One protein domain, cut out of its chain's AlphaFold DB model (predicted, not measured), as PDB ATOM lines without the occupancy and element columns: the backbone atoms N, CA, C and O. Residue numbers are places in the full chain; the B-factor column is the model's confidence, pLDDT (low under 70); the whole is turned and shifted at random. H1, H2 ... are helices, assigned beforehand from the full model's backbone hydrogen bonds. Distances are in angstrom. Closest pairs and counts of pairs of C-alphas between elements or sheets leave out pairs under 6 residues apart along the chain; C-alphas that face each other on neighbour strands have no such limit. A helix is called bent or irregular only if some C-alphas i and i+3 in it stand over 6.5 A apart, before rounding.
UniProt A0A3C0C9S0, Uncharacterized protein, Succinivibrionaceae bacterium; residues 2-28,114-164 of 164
ATOM      1  N   PHE A   2      74.955  23.532  68.042       54.66
ATOM      2  CA  PHE A   2      76.203  22.866  68.482       54.66
ATOM      3  C   PHE A   2      76.085  21.425  69.014       54.66
ATOM      4  O   PHE A   2      77.082  20.720  69.107       54.66
ATOM      5  N   ASN A   3      74.879  20.970  69.356       63.72
ATOM      6  CA  ASN A   3      74.656  19.627  69.890       63.72
ATOM      7  C   ASN A   3      74.301  18.572  68.821       63.72
ATOM      8  O   ASN A   3      74.073  17.418  69.172       63.72
ATOM      9  N   TYR A   4      74.178  18.967  67.548       70.56
ATOM     10  CA  TYR A   4      73.671  18.101  66.475       70.56
ATOM     11  C   TYR A   4      74.762  17.522  65.552       70.56
ATOM     12  O   TYR A   4      74.425  16.752  64.659       70.56
ATOM     13  N   GLY A   5      76.047  17.822  65.791       75.44
ATOM     14  CA  GLY A   5      77.159  17.309  64.974       75.44
ATOM     15  C   GLY A   5      77.230  17.914  63.566       75.44
ATOM     16  O   GLY A   5      76.393  18.738  63.187       75.44
ATOM     17  N   ALA A   6      78.235  17.507  62.791       83.19
ATOM     18  CA  ALA A   6      78.410  17.917  61.398       83.19
ATOM     19  C   ALA A   6      77.390  17.252  60.456       83.19
ATOM     20  O   ALA A   6      77.095  17.784  59.388       83.19
ATOM     21  N   GLU A   7      76.786  16.130  60.865       84.75
ATOM     22  CA  GLU A   7      75.726  15.456  60.107       84.75
ATOM     23  C   GLU A   7      74.510  16.362  59.900       84.75
ATOM     24  O   GLU A   7      73.931  16.398  58.821       84.75
ATOM     25  N   TYR A   8      74.152  17.157  60.907       84.12
ATOM     26  CA  TYR A   8      73.023  18.076  60.791       84.12
ATOM     27  C   TYR A   8      73.265  19.174  59.748       84.12
ATOM     28  O   TYR A   8      72.342  19.563  59.042       84.12
ATOM     29  N   PHE A   9      74.507  19.650  59.630       83.31
ATOM     30  CA  PHE A   9      74.895  20.611  58.594       83.31
ATOM     31  C   PHE A   9      74.922  19.979  57.207       83.31
ATOM     32  O   PHE A   9      74.537  20.631  56.243       83.31
ATOM     33  N   LYS A  10      75.341  18.712  57.113       86.56
ATOM     34  CA  LYS A  10      75.320  17.957  55.859       86.56
ATOM     35  C   LYS A  10      73.918  17.927  55.245       86.56
ATOM     36  O   LYS A  10      73.800  18.099  54.032       86.56
ATOM     37  N   ASP A  11      72.902  17.726  56.086       87.88
ATOM     38  CA  ASP A  11      71.508  17.523  55.676       87.88
ATOM     39  C   ASP A  11      70.683  18.825  55.583       87.88
ATOM     40  O   ASP A  11      69.657  18.849  54.907       87.88
ATOM     41  N   ASP A  12      71.090  19.901  56.265       88.19
ATOM     42  CA  ASP A  12      70.416  21.215  56.264       88.19
ATOM     43  C   ASP A  12      71.447  22.354  56.103       88.19
ATOM     44  O   ASP A  12      71.621  23.167  57.019       88.19
ATOM     45  N   PRO A  13      72.171  22.422  54.965       86.44
ATOM     46  CA  PRO A  13      73.289  23.355  54.785       86.44
ATOM     47  C   PRO A  13      72.863  24.828  54.810       86.44
ATOM     48  O   PRO A  13      73.627  25.691  55.242       86.44
ATOM     49  N   ASP A  14      71.635  25.133  54.387       86.00
ATOM     50  CA  ASP A  14      71.050  26.479  54.413       86.00
ATOM     51  C   ASP A  14      70.304  26.787  55.731       86.00
ATOM     52  O   ASP A  14      69.720  27.870  55.907       86.00
ATOM     53  N   GLY A  15      70.290  25.830  56.666       85.44
ATOM     54  CA  GLY A  15      69.627  25.936  57.957       85.44
ATOM     55  C   GLY A  15      68.119  26.183  57.855       85.44
ATOM     56  O   GLY A  15      67.546  26.807  58.756       85.44
ATOM     57  N   LYS A  16      67.458  25.844  56.742       87.19
ATOM     58  CA  LYS A  16      66.031  26.136  56.530       87.19
ATOM     59  C   LYS A  16      65.158  25.322  57.469       87.19
ATOM     60  O   LYS A  16      64.220  25.875  58.065       87.19
ATOM     61  N   ARG A  17      65.474  24.040  57.661       86.69
ATOM     62  CA  ARG A  17      64.776  23.189  58.630       86.69
ATOM     63  C   ARG A  17      65.010  23.714  60.042       86.69
ATOM     64  O   ARG A  17      64.045  23.909  60.781       86.69
ATOM     65  N   PHE A  18      66.254  24.048  60.384       84.88
ATOM     66  CA  PHE A  18      66.601  24.633  61.677       84.88
ATOM     67  C   PHE A  18      65.829  25.924  61.964       84.88
ATOM     68  O   PHE A  18      65.208  26.049  63.019       84.88
ATOM     69  N   ARG A  19      65.809  26.874  61.021       84.94
ATOM     70  CA  ARG A  19      65.076  28.145  61.156       84.94
ATOM     71  C   ARG A  19      63.576  27.927  61.332       84.94
ATOM     72  O   ARG A  19      62.941  28.665  62.083       84.94
ATOM     73  N   THR A  20      63.010  26.927  60.664       87.12
ATOM     74  CA  THR A  20      61.586  26.586  60.786       87.12
ATOM     75  C   THR A  20      61.260  26.045  62.176       87.12
ATOM     76  O   THR A  20      60.292  26.488  62.788       87.12
ATOM     77  N   GLU A  21      62.090  25.152  62.720       85.31
ATOM     78  CA  GLU A  21      61.938  24.672  64.099       85.31
ATOM     79  C   GLU A  21      62.164  25.793  65.122       85.31
ATOM     80  O   GLU A  21      61.405  25.922  66.082       85.31
ATOM     81  N   LEU A  22      63.150  26.663  64.891       81.88
ATOM     82  CA  LEU A  22      63.443  27.811  65.749       81.88
ATOM     83  C   LEU A  22      62.230  28.751  65.861       81.88
ATOM     84  O   LEU A  22      61.878  29.176  66.961       81.88
ATOM     85  N   LYS A  23      61.537  29.017  64.744       81.12
ATOM     86  CA  LYS A  23      60.307  29.829  64.710       81.12
ATOM     87  C   LYS A  23      59.185  29.277  65.593       81.12
ATOM     88  O   LYS A  23      58.424  30.074  66.123       81.12
ATOM     89  N   LYS A  24      59.093  27.956  65.793       81.38
ATOM     90  CA  LYS A  24      58.087  27.339  66.682       81.38
ATOM     91  C   LYS A  24      58.367  27.593  68.167       81.38
ATOM     92  O   LYS A  24      57.469  27.448  68.989       81.38
ATOM     93  N   VAL A  25      59.616  27.909  68.516       75.31
ATOM     94  CA  VAL A  25      60.076  28.060  69.906       75.31
ATOM     95  C   VAL A  25      60.134  29.528  70.342       75.31
ATOM     96  O   VAL A  25      60.092  29.800  71.545       75.31
ATOM     97  N   TYR A  26      60.225  30.477  69.404       64.44
ATOM     98  CA  TYR A  26      60.181  31.903  69.733       64.44
ATOM     99  C   TYR A  26      58.867  32.264  70.432       64.44
ATOM    100  O   TYR A  26      57.784  31.923  69.965       64.44
ATOM    101  N   SER A  27      58.988  32.956  71.567       61.22
ATOM    102  CA  SER A  27      57.837  33.451  72.315       61.22
ATOM    103  C   SER A  27      57.236  34.669  71.620       61.22
ATOM    104  O   SER A  27      57.963  35.563  71.190       61.22
ATOM    105  N   ASP A  28      55.910  34.747  71.602       60.75
ATOM    106  CA  ASP A  28      55.143  35.895  71.106       60.75
ATOM    107  C   ASP A  28      55.410  37.202  71.881       60.75
ATOM    108  O   ASP A  28      55.028  38.277  71.426       60.75
ATOM    109  N   LYS A 114      59.695  36.034  87.037       88.50
ATOM    110  CA  LYS A 114      60.627  35.166  87.786       88.50
ATOM    111  C   LYS A 114      60.624  33.740  87.241       88.50
ATOM    112  O   LYS A 114      61.679  33.164  87.006       88.50
ATOM    113  N   LYS A 115      59.429  33.199  86.977       90.44
ATOM    114  CA  LYS A 115      59.257  31.845  86.439       90.44
ATOM    115  C   LYS A 115      59.921  31.692  85.069       90.44
ATOM    116  O   LYS A 115      60.658  30.733  84.875       90.44
ATOM    117  N   LYS A 116      59.701  32.640  84.144       89.00
ATOM    118  CA  LYS A 116      60.315  32.601  82.803       89.00
ATOM    119  C   LYS A 116      61.840  32.729  82.881       89.00
ATOM    120  O   LYS A 116      62.529  31.991  82.190       89.00
ATOM    121  N   ILE A 117      62.355  33.595  83.758       88.88
ATOM    122  CA  ILE A 117      63.802  33.781  83.944       88.88
ATOM    123  C   ILE A 117      64.453  32.503  84.487       88.88
ATOM    124  O   ILE A 117      65.404  32.013  83.891       88.88
ATOM    125  N   ILE A 118      63.923  31.920  85.567       91.19
ATOM    126  CA  ILE A 118      64.468  30.679  86.148       91.19
ATOM    127  C   ILE A 118      64.370  29.523  85.148       91.19
ATOM    128  O   ILE A 118      65.329  28.776  84.980       91.19
ATOM    129  N   ALA A 119      63.242  29.391  84.443       91.44
ATOM    130  CA  ALA A 119      63.085  28.376  83.405       91.44
ATOM    131  C   ALA A 119      64.095  28.558  82.258       91.44
ATOM    132  O   ALA A 119      64.616  27.565  81.751       91.44
ATOM    133  N   GLY A 120      64.390  29.804  81.875       89.44
ATOM    134  CA  GLY A 120      65.447  30.147  80.925       89.44
ATOM    135  C   GLY A 120      66.825  29.720  81.427       89.44
ATOM    136  O   GLY A 120      67.498  28.951  80.756       89.44
ATOM    137  N   LEU A 121      67.191  30.094  82.656       91.12
ATOM    138  CA  LEU A 121      68.478  29.721  83.260       91.12
ATOM    139  C   LEU A 121      68.672  28.200  83.349       91.12
ATOM    140  O   LEU A 121      69.735  27.689  83.008       91.12
ATOM    141  N   LEU A 122      67.644  27.460  83.773       93.88
ATOM    142  CA  LEU A 122      67.696  25.996  83.826       93.88
ATOM    143  C   LEU A 122      67.817  25.380  82.428       93.88
ATOM    144  O   LEU A 122      68.533  24.393  82.246       93.88
ATOM    145  N   ARG A 123      67.129  25.954  81.434       91.12
ATOM    146  CA  ARG A 123      67.242  25.539  80.033       91.12
ATOM    147  C   ARG A 123      68.657  25.770  79.517       91.12
ATOM    148  O   ARG A 123      69.230  24.845  78.949       91.12
ATOM    149  N   ASP A 124      69.221  26.946  79.750       91.00
ATOM    150  CA  ASP A 124      70.564  27.308  79.299       91.00
ATOM    151  C   ASP A 124      71.621  26.434  79.971       91.00
ATOM    152  O   ASP A 124      72.499  25.902  79.295       91.00
ATOM    153  N   PHE A 125      71.484  26.175  81.274       94.50
ATOM    154  CA  PHE A 125      72.352  25.243  81.992       94.50
ATOM    155  C   PHE A 125      72.264  23.825  81.418       94.50
ATOM    156  O   PHE A 125      73.286  23.185  81.169       94.50
ATOM    157  N   LYS A 126      71.049  23.332  81.141       93.25
ATOM    158  CA  LYS A 126      70.847  22.030  80.493       93.25
ATOM    159  C   LYS A 126      71.504  21.986  79.114       93.25
ATOM    160  O   LYS A 126      72.129  20.984  78.778       93.25
ATOM    161  N   VAL A 127      71.373  23.046  78.318       91.00
ATOM    162  CA  VAL A 127      72.011  23.145  76.998       91.00
ATOM    163  C   VAL A 127      73.531  23.145  77.136       91.00
ATOM    164  O   VAL A 127      74.182  22.360  76.454       91.00
ATOM    165  N   ALA A 128      74.091  23.945  78.041       92.69
ATOM    166  CA  ALA A 128      75.528  23.991  78.300       92.69
ATOM    167  C   ALA A 128      76.068  22.619  78.728       92.69
ATOM    168  O   ALA A 128      77.063  22.151  78.180       92.69
ATOM    169  N   TYR A 129      75.365  21.930  79.631       93.56
ATOM    170  CA  TYR A 129      75.708  20.571  80.042       93.56
ATOM    171  C   TYR A 129      75.688  19.587  78.867       93.56
ATOM    172  O   TYR A 129      76.610  18.789  78.715       93.56
ATOM    173  N   LEU A 130      74.657  19.639  78.018       91.25
ATOM    174  CA  LEU A 130      74.565  18.766  76.850       91.25
ATOM    175  C   LEU A 130      75.681  19.037  75.838       91.25
ATOM    176  O   LEU A 130      76.272  18.086  75.335       91.25
ATOM    177  N   VAL A 131      75.990  20.309  75.575       90.56
ATOM    178  CA  VAL A 131      77.105  20.705  74.705       90.56
ATOM    179  C   VAL A 131      78.421  20.189  75.269       90.56
ATOM    180  O   VAL A 131      79.175  19.559  74.539       90.56
ATOM    181  N   PHE A 132      78.672  20.382  76.566       91.81
ATOM    182  CA  PHE A 132      79.878  19.884  77.223       91.81
ATOM    183  C   PHE A 132      79.986  18.356  77.137       91.81
ATOM    184  O   PHE A 132      81.004  17.826  76.704       91.81
ATOM    185  N   LYS A 133      78.905  17.642  77.475       92.38
ATOM    186  CA  LYS A 133      78.848  16.175  77.434       92.38
ATOM    187  C   LYS A 133      79.110  15.622  76.032       92.38
ATOM    188  O   LYS A 133      79.770  14.597  75.893       92.38
ATOM    189  N   ASN A 134      78.575  16.276  75.004       90.62
ATOM    190  CA  ASN A 134      78.657  15.803  73.624       90.62
ATOM    191  C   ASN A 134      79.803  16.442  72.831       90.62
ATOM    192  O   ASN A 134      79.958  16.118  71.659       90.62
ATOM    193  N   PHE A 135      80.612  17.308  73.449       90.25
ATOM    194  CA  PHE A 135      81.625  18.103  72.756       90.25
ATOM    195  C   PHE A 135      82.575  17.236  71.926       90.25
ATOM    196  O   PHE A 135      82.716  17.462  70.728       90.25
ATOM    197  N   LYS A 136      83.145  16.189  72.536       91.12
ATOM    198  CA  LYS A 136      84.079  15.282  71.858       91.12
ATOM    199  C   LYS A 136      83.433  14.571  70.666       91.12
ATOM    200  O   LYS A 136      84.008  14.534  69.588       91.12
ATOM    201  N   LYS A 137      82.207  14.071  70.836       90.50
ATOM    202  CA  LYS A 137      81.453  13.421  69.754       90.50
ATOM    203  C   LYS A 137      81.174  14.393  68.604       90.50
ATOM    204  O   LYS A 137      81.285  14.022  67.439       90.50
ATOM    205  N   THR A 138      80.788  15.627  68.928       89.62
ATOM    206  CA  THR A 138      80.585  16.684  67.932       89.62
ATOM    207  C   THR A 138      81.887  16.977  67.192       89.62
ATOM    208  O   THR A 138      81.869  17.041  65.968       89.62
ATOM    209  N   GLN A 139      83.007  17.099  67.906       91.06
ATOM    210  CA  GLN A 139      84.325  17.328  67.318       91.06
ATOM    211  C   GLN A 139      84.722  16.202  66.352       91.06
ATOM    212  O   GLN A 139      84.996  16.482  65.193       91.06
ATOM    213  N   GLU A 140      84.645  14.938  66.779       92.06
ATOM    214  CA  GLU A 140      84.960  13.771  65.938       92.06
ATOM    215  C   GLU A 140      84.100  13.716  64.661       92.06
ATOM    216  O   GLU A 140      84.570  13.330  63.592       92.06
ATOM    217  N   SER A 141      82.831  14.123  64.757       91.06
ATOM    218  CA  SER A 141      81.934  14.230  63.603       91.06
ATOM    219  C   SER A 141      82.400  15.298  62.604       91.06
ATOM    220  O   SER A 141      82.431  15.027  61.401       91.06
ATOM    221  N   PHE A 142      82.808  16.476  63.089       90.56
ATOM    222  CA  PHE A 142      83.371  17.532  62.246       90.56
ATOM    223  C   PHE A 142      84.702  17.117  61.627       90.56
ATOM    224  O   PHE A 142      84.844  17.256  60.418       90.56
ATOM    225  N   ASP A 143      85.623  16.538  62.398       91.81
ATOM    226  CA  ASP A 143      86.926  16.093  61.887       91.81
ATOM    227  C   ASP A 143      86.760  15.069  60.752       91.81
ATOM    228  O   ASP A 143      87.437  15.142  59.732       91.81
ATOM    229  N   ARG A 144      85.794  14.150  60.879       92.50
ATOM    230  CA  ARG A 144      85.503  13.139  59.853       92.50
ATOM    231  C   ARG A 144      84.851  13.709  58.592       92.50
ATOM    232  O   ARG A 144      85.072  13.187  57.504       92.50
ATOM    233  N   LEU A 145      83.951  14.681  58.737       91.69
ATOM    234  CA  LEU A 145      83.108  15.162  57.635       91.69
ATOM    235  C   LEU A 145      83.604  16.466  57.011       91.69
ATOM    236  O   LEU A 145      83.106  16.825  55.947       91.69
ATOM    237  N   SER A 146      84.563  17.154  57.632       90.56
ATOM    238  CA  SER A 146      85.053  18.463  57.193       90.56
ATOM    239  C   SER A 146      85.490  18.452  55.729       90.56
ATOM    240  O   SER A 146      84.956  19.233  54.946       90.56
ATOM    241  N   ASP A 147      86.367  17.523  55.341       93.56
ATOM    242  CA  ASP A 147      86.890  17.434  53.968       93.56
ATOM    243  C   ASP A 147      85.782  17.206  52.934       93.56
ATOM    244  O   ASP A 147      85.805  17.762  51.837       93.56
ATOM    245  N   TYR A 148      84.766  16.418  53.291       93.75
ATOM    246  CA  TYR A 148      83.618  16.189  52.423       93.75
ATOM    247  C   TYR A 148      82.723  17.429  52.325       93.75
ATOM    248  O   TYR A 148      82.346  17.828  51.227       93.75
ATOM    249  N   LEU A 149      82.397  18.064  53.453       90.31
ATOM    250  CA  LEU A 149      81.521  19.241  53.510       90.31
ATOM    251  C   LEU A 149      82.128  20.472  52.822       90.31
ATOM    252  O   LEU A 149      81.397  21.361  52.385       90.31
ATOM    253  N   THR A 150      83.453  20.532  52.710       91.31
ATOM    254  CA  THR A 150      84.169  21.586  51.978       91.31
ATOM    255  C   THR A 150      84.519  21.193  50.542       91.31
ATOM    256  O   THR A 150      85.008  22.033  49.789       91.31
ATOM    257  N   SER A 151      84.235  19.953  50.129       94.38
ATOM    258  CA  SER A 151      84.534  19.476  48.780       94.38
ATOM    259  C   SER A 151      83.641  20.115  47.717       94.38
ATOM    260  O   SER A 151      82.462  20.417  47.930       94.38
ATOM    261  N   GLU A 152      84.193  20.259  46.514       94.50
ATOM    262  CA  GLU A 152      83.434  20.697  45.343       94.50
ATOM    263  C   GLU A 152      82.279  19.735  45.020       94.50
ATOM    264  O   GLU A 152      81.195  20.174  44.630       94.50
ATOM    265  N   GLU A 153      82.488  18.429  45.215       92.94
ATOM    266  CA  GLU A 153      81.479  17.393  44.988       92.94
ATOM    267  C   GLU A 153      80.213  17.652  45.813       92.94
ATOM    268  O   GLU A 153      79.104  17.677  45.267       92.94
ATOM    269  N   TYR A 154      80.379  17.909  47.113       92.69
ATOM    270  CA  TYR A 154      79.271  18.200  48.015       92.69
ATOM    271  C   TYR A 154      78.486  19.440  47.575       92.69
ATOM    272  O   TYR A 154      77.267  19.379  47.414       92.69
ATOM    273  N   TRP A 155      79.165  20.555  47.292       91.88
ATOM    274  CA  TRP A 155      78.486  21.792  46.895       91.88
ATOM    275  C   TRP A 155      77.810  21.689  45.532       91.88
ATOM    276  O   TRP A 155      76.699  22.190  45.353       91.88
ATOM    277  N   ARG A 156      78.418  20.983  44.571       92.38
ATOM    278  CA  ARG A 156      77.763  20.697  43.289       92.38
ATOM    279  C   ARG A 156      76.474  19.910  43.482       92.38
ATOM    280  O   ARG A 156      75.523  20.174  42.752       92.38
ATOM    281  N   LYS A 157      76.427  18.976  44.436       89.81
ATOM    282  CA  LYS A 157      75.202  18.244  44.778       89.81
ATOM    283  C   LYS A 157      74.142  19.180  45.366       89.81
ATOM    284  O   LYS A 157      73.058  19.271  44.799       89.81
ATOM    285  N   VAL A 158      74.488  19.942  46.405       88.81
ATOM    286  CA  VAL A 158      73.569  20.887  47.072       88.81
ATOM    287  C   VAL A 158      72.965  21.892  46.081       88.81
ATOM    288  O   VAL A 158      71.758  22.113  46.068       88.81
ATOM    289  N   PHE A 159      73.779  22.474  45.194       86.69
ATOM    290  CA  PHE A 159      73.297  23.462  44.221       86.69
ATOM    291  C   PHE A 159      72.578  22.864  43.008       86.69
ATOM    292  O   PHE A 159      71.836  23.586  42.341       86.69
ATOM    293  N   LYS A 160      72.794  21.584  42.683       84.19
ATOM    294  CA  LYS A 160      72.000  20.888  41.657       84.19
ATOM    295  C   LYS A 160      70.613  20.531  42.185       84.19
ATOM    296  O   LYS A 160      69.646  20.745  41.470       84.19
ATOM    297  N   GLU A 161      70.524  20.053  43.424       66.19
ATOM    298  CA  GLU A 161      69.252  19.737  44.091       66.19
ATOM    299  C   GLU A 161      68.409  20.998  44.366       66.19
ATOM    300  O   GLU A 161      67.188  20.932  44.356       66.19
ATOM    301  N   GLY A 162      69.032  22.170  44.543       57.97
ATOM    302  CA  GLY A 162      68.333  23.453  44.723       57.97
ATOM    303  C   GLY A 162      67.867  24.163  43.439       57.97
ATOM    304  O   GLY A 162      67.514  25.340  43.514       57.97
ATOM    305  N   LYS A 163      67.932  23.510  42.268       52.41
ATOM    306  CA  LYS A 163      67.494  24.061  40.966       52.41
ATOM    307  C   LYS A 163      66.157  23.501  40.451       52.41
ATOM    308  O   LYS A 163      65.764  23.872  39.345       52.41
ATOM    309  N   GLU A 164      65.475  22.664  41.228       40.69
ATOM    310  CA  GLU A 164      64.072  22.262  41.009       40.69
ATOM    311  C   GLU A 164      63.128  23.067  41.911       40.69
ATOM    312  O   GLU A 164      62.036  23.439  41.425       40.69
TER     313      GLU A 164
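This is residues 2 to 28 and 114 to 164 of the 164 residues of an uncharacterized protein of Succinivibrionaceae bacterium (UniProt A0A3C0C9S0). Picture a flat, open hook: the long helix H3, bent into the arms H3a and H3b, makes its curved side, and H4 turns off at the end of H3b. Inside the hook H1 packs on H3b, while H2 reaches across the open side and touches no helix. Look for 78 printed residues with four named helices, in the order H1, H2, H3, H4, and no named strand; the class is all helix. The whole is loose, with a radius of gyration of the C-alphas of 16.4 A, and spans 50 by 32 by 10 A.

Begin with H3, residues 114 to 149, which by its hydrogen bonds was assigned as one helix but is bent: C-alphas 133 and 136 are 7.7 A apart. Its arms, H3a with residues 114 to 133 and H3b with residues 136 to 149, stand about perpendicular, only just, at 70.2 degrees. H3b is itself irregular, with C-alphas 144 and 147 lying 7.4 A apart. Go next to H1, residues 5 to 11, which touches H3b; their closest C-alphas, those of Gly 5 and Thr 138, are 4.6 A apart. The two run the same way at a steep tilt of 35.3 degrees, only just past shallow. At H4, residues 152 to 161, you find a helix close to H3b but not clearly touching: the closest C-alphas, of Tyr 148 and Tyr 154, are 6.5 A apart, and the lines are about perpendicular at 82 degrees. H2, residues 16 to 25, is apart from H1, H3a, H3b and H4. In H3a and H4 every O i to N i+4 pair is within hydrogen-bond range, against 2 of 3 in H1, 4 of 6 in H2 and 8 of 10 in H3b.

Find C-alpha 114 at (60.627, 35.166, 87.786); from there H3a runs 28.3 A to C-alpha 133. H3b starts at C-alpha 136, at (84.079, 15.282, 71.858), and covers 18.9 A to C-alpha 149. H4 measures 14.3 A and ends at C-alpha 161, at (69.252, 19.737, 44.091). H1 is 10.9 A long and H2 14.8 A.

Look to Lys 114 and Glu 153 for the two C-alphas farthest apart, at 50.8 A. Residues 29 to 113 are not printed, and C-alphas 28 and 114 are 17.6 A apart across this cut, which lies in the link from H2 to H3. The links H1 to H2 and H3 to H4 are tight. Residues 19 to 28, 114 to 126 and 159 to 164 stand free. The mean pLDDT of the printed part is 85.2, with residues 2 to 3, 26 to 28 and 161 to 164 under 70.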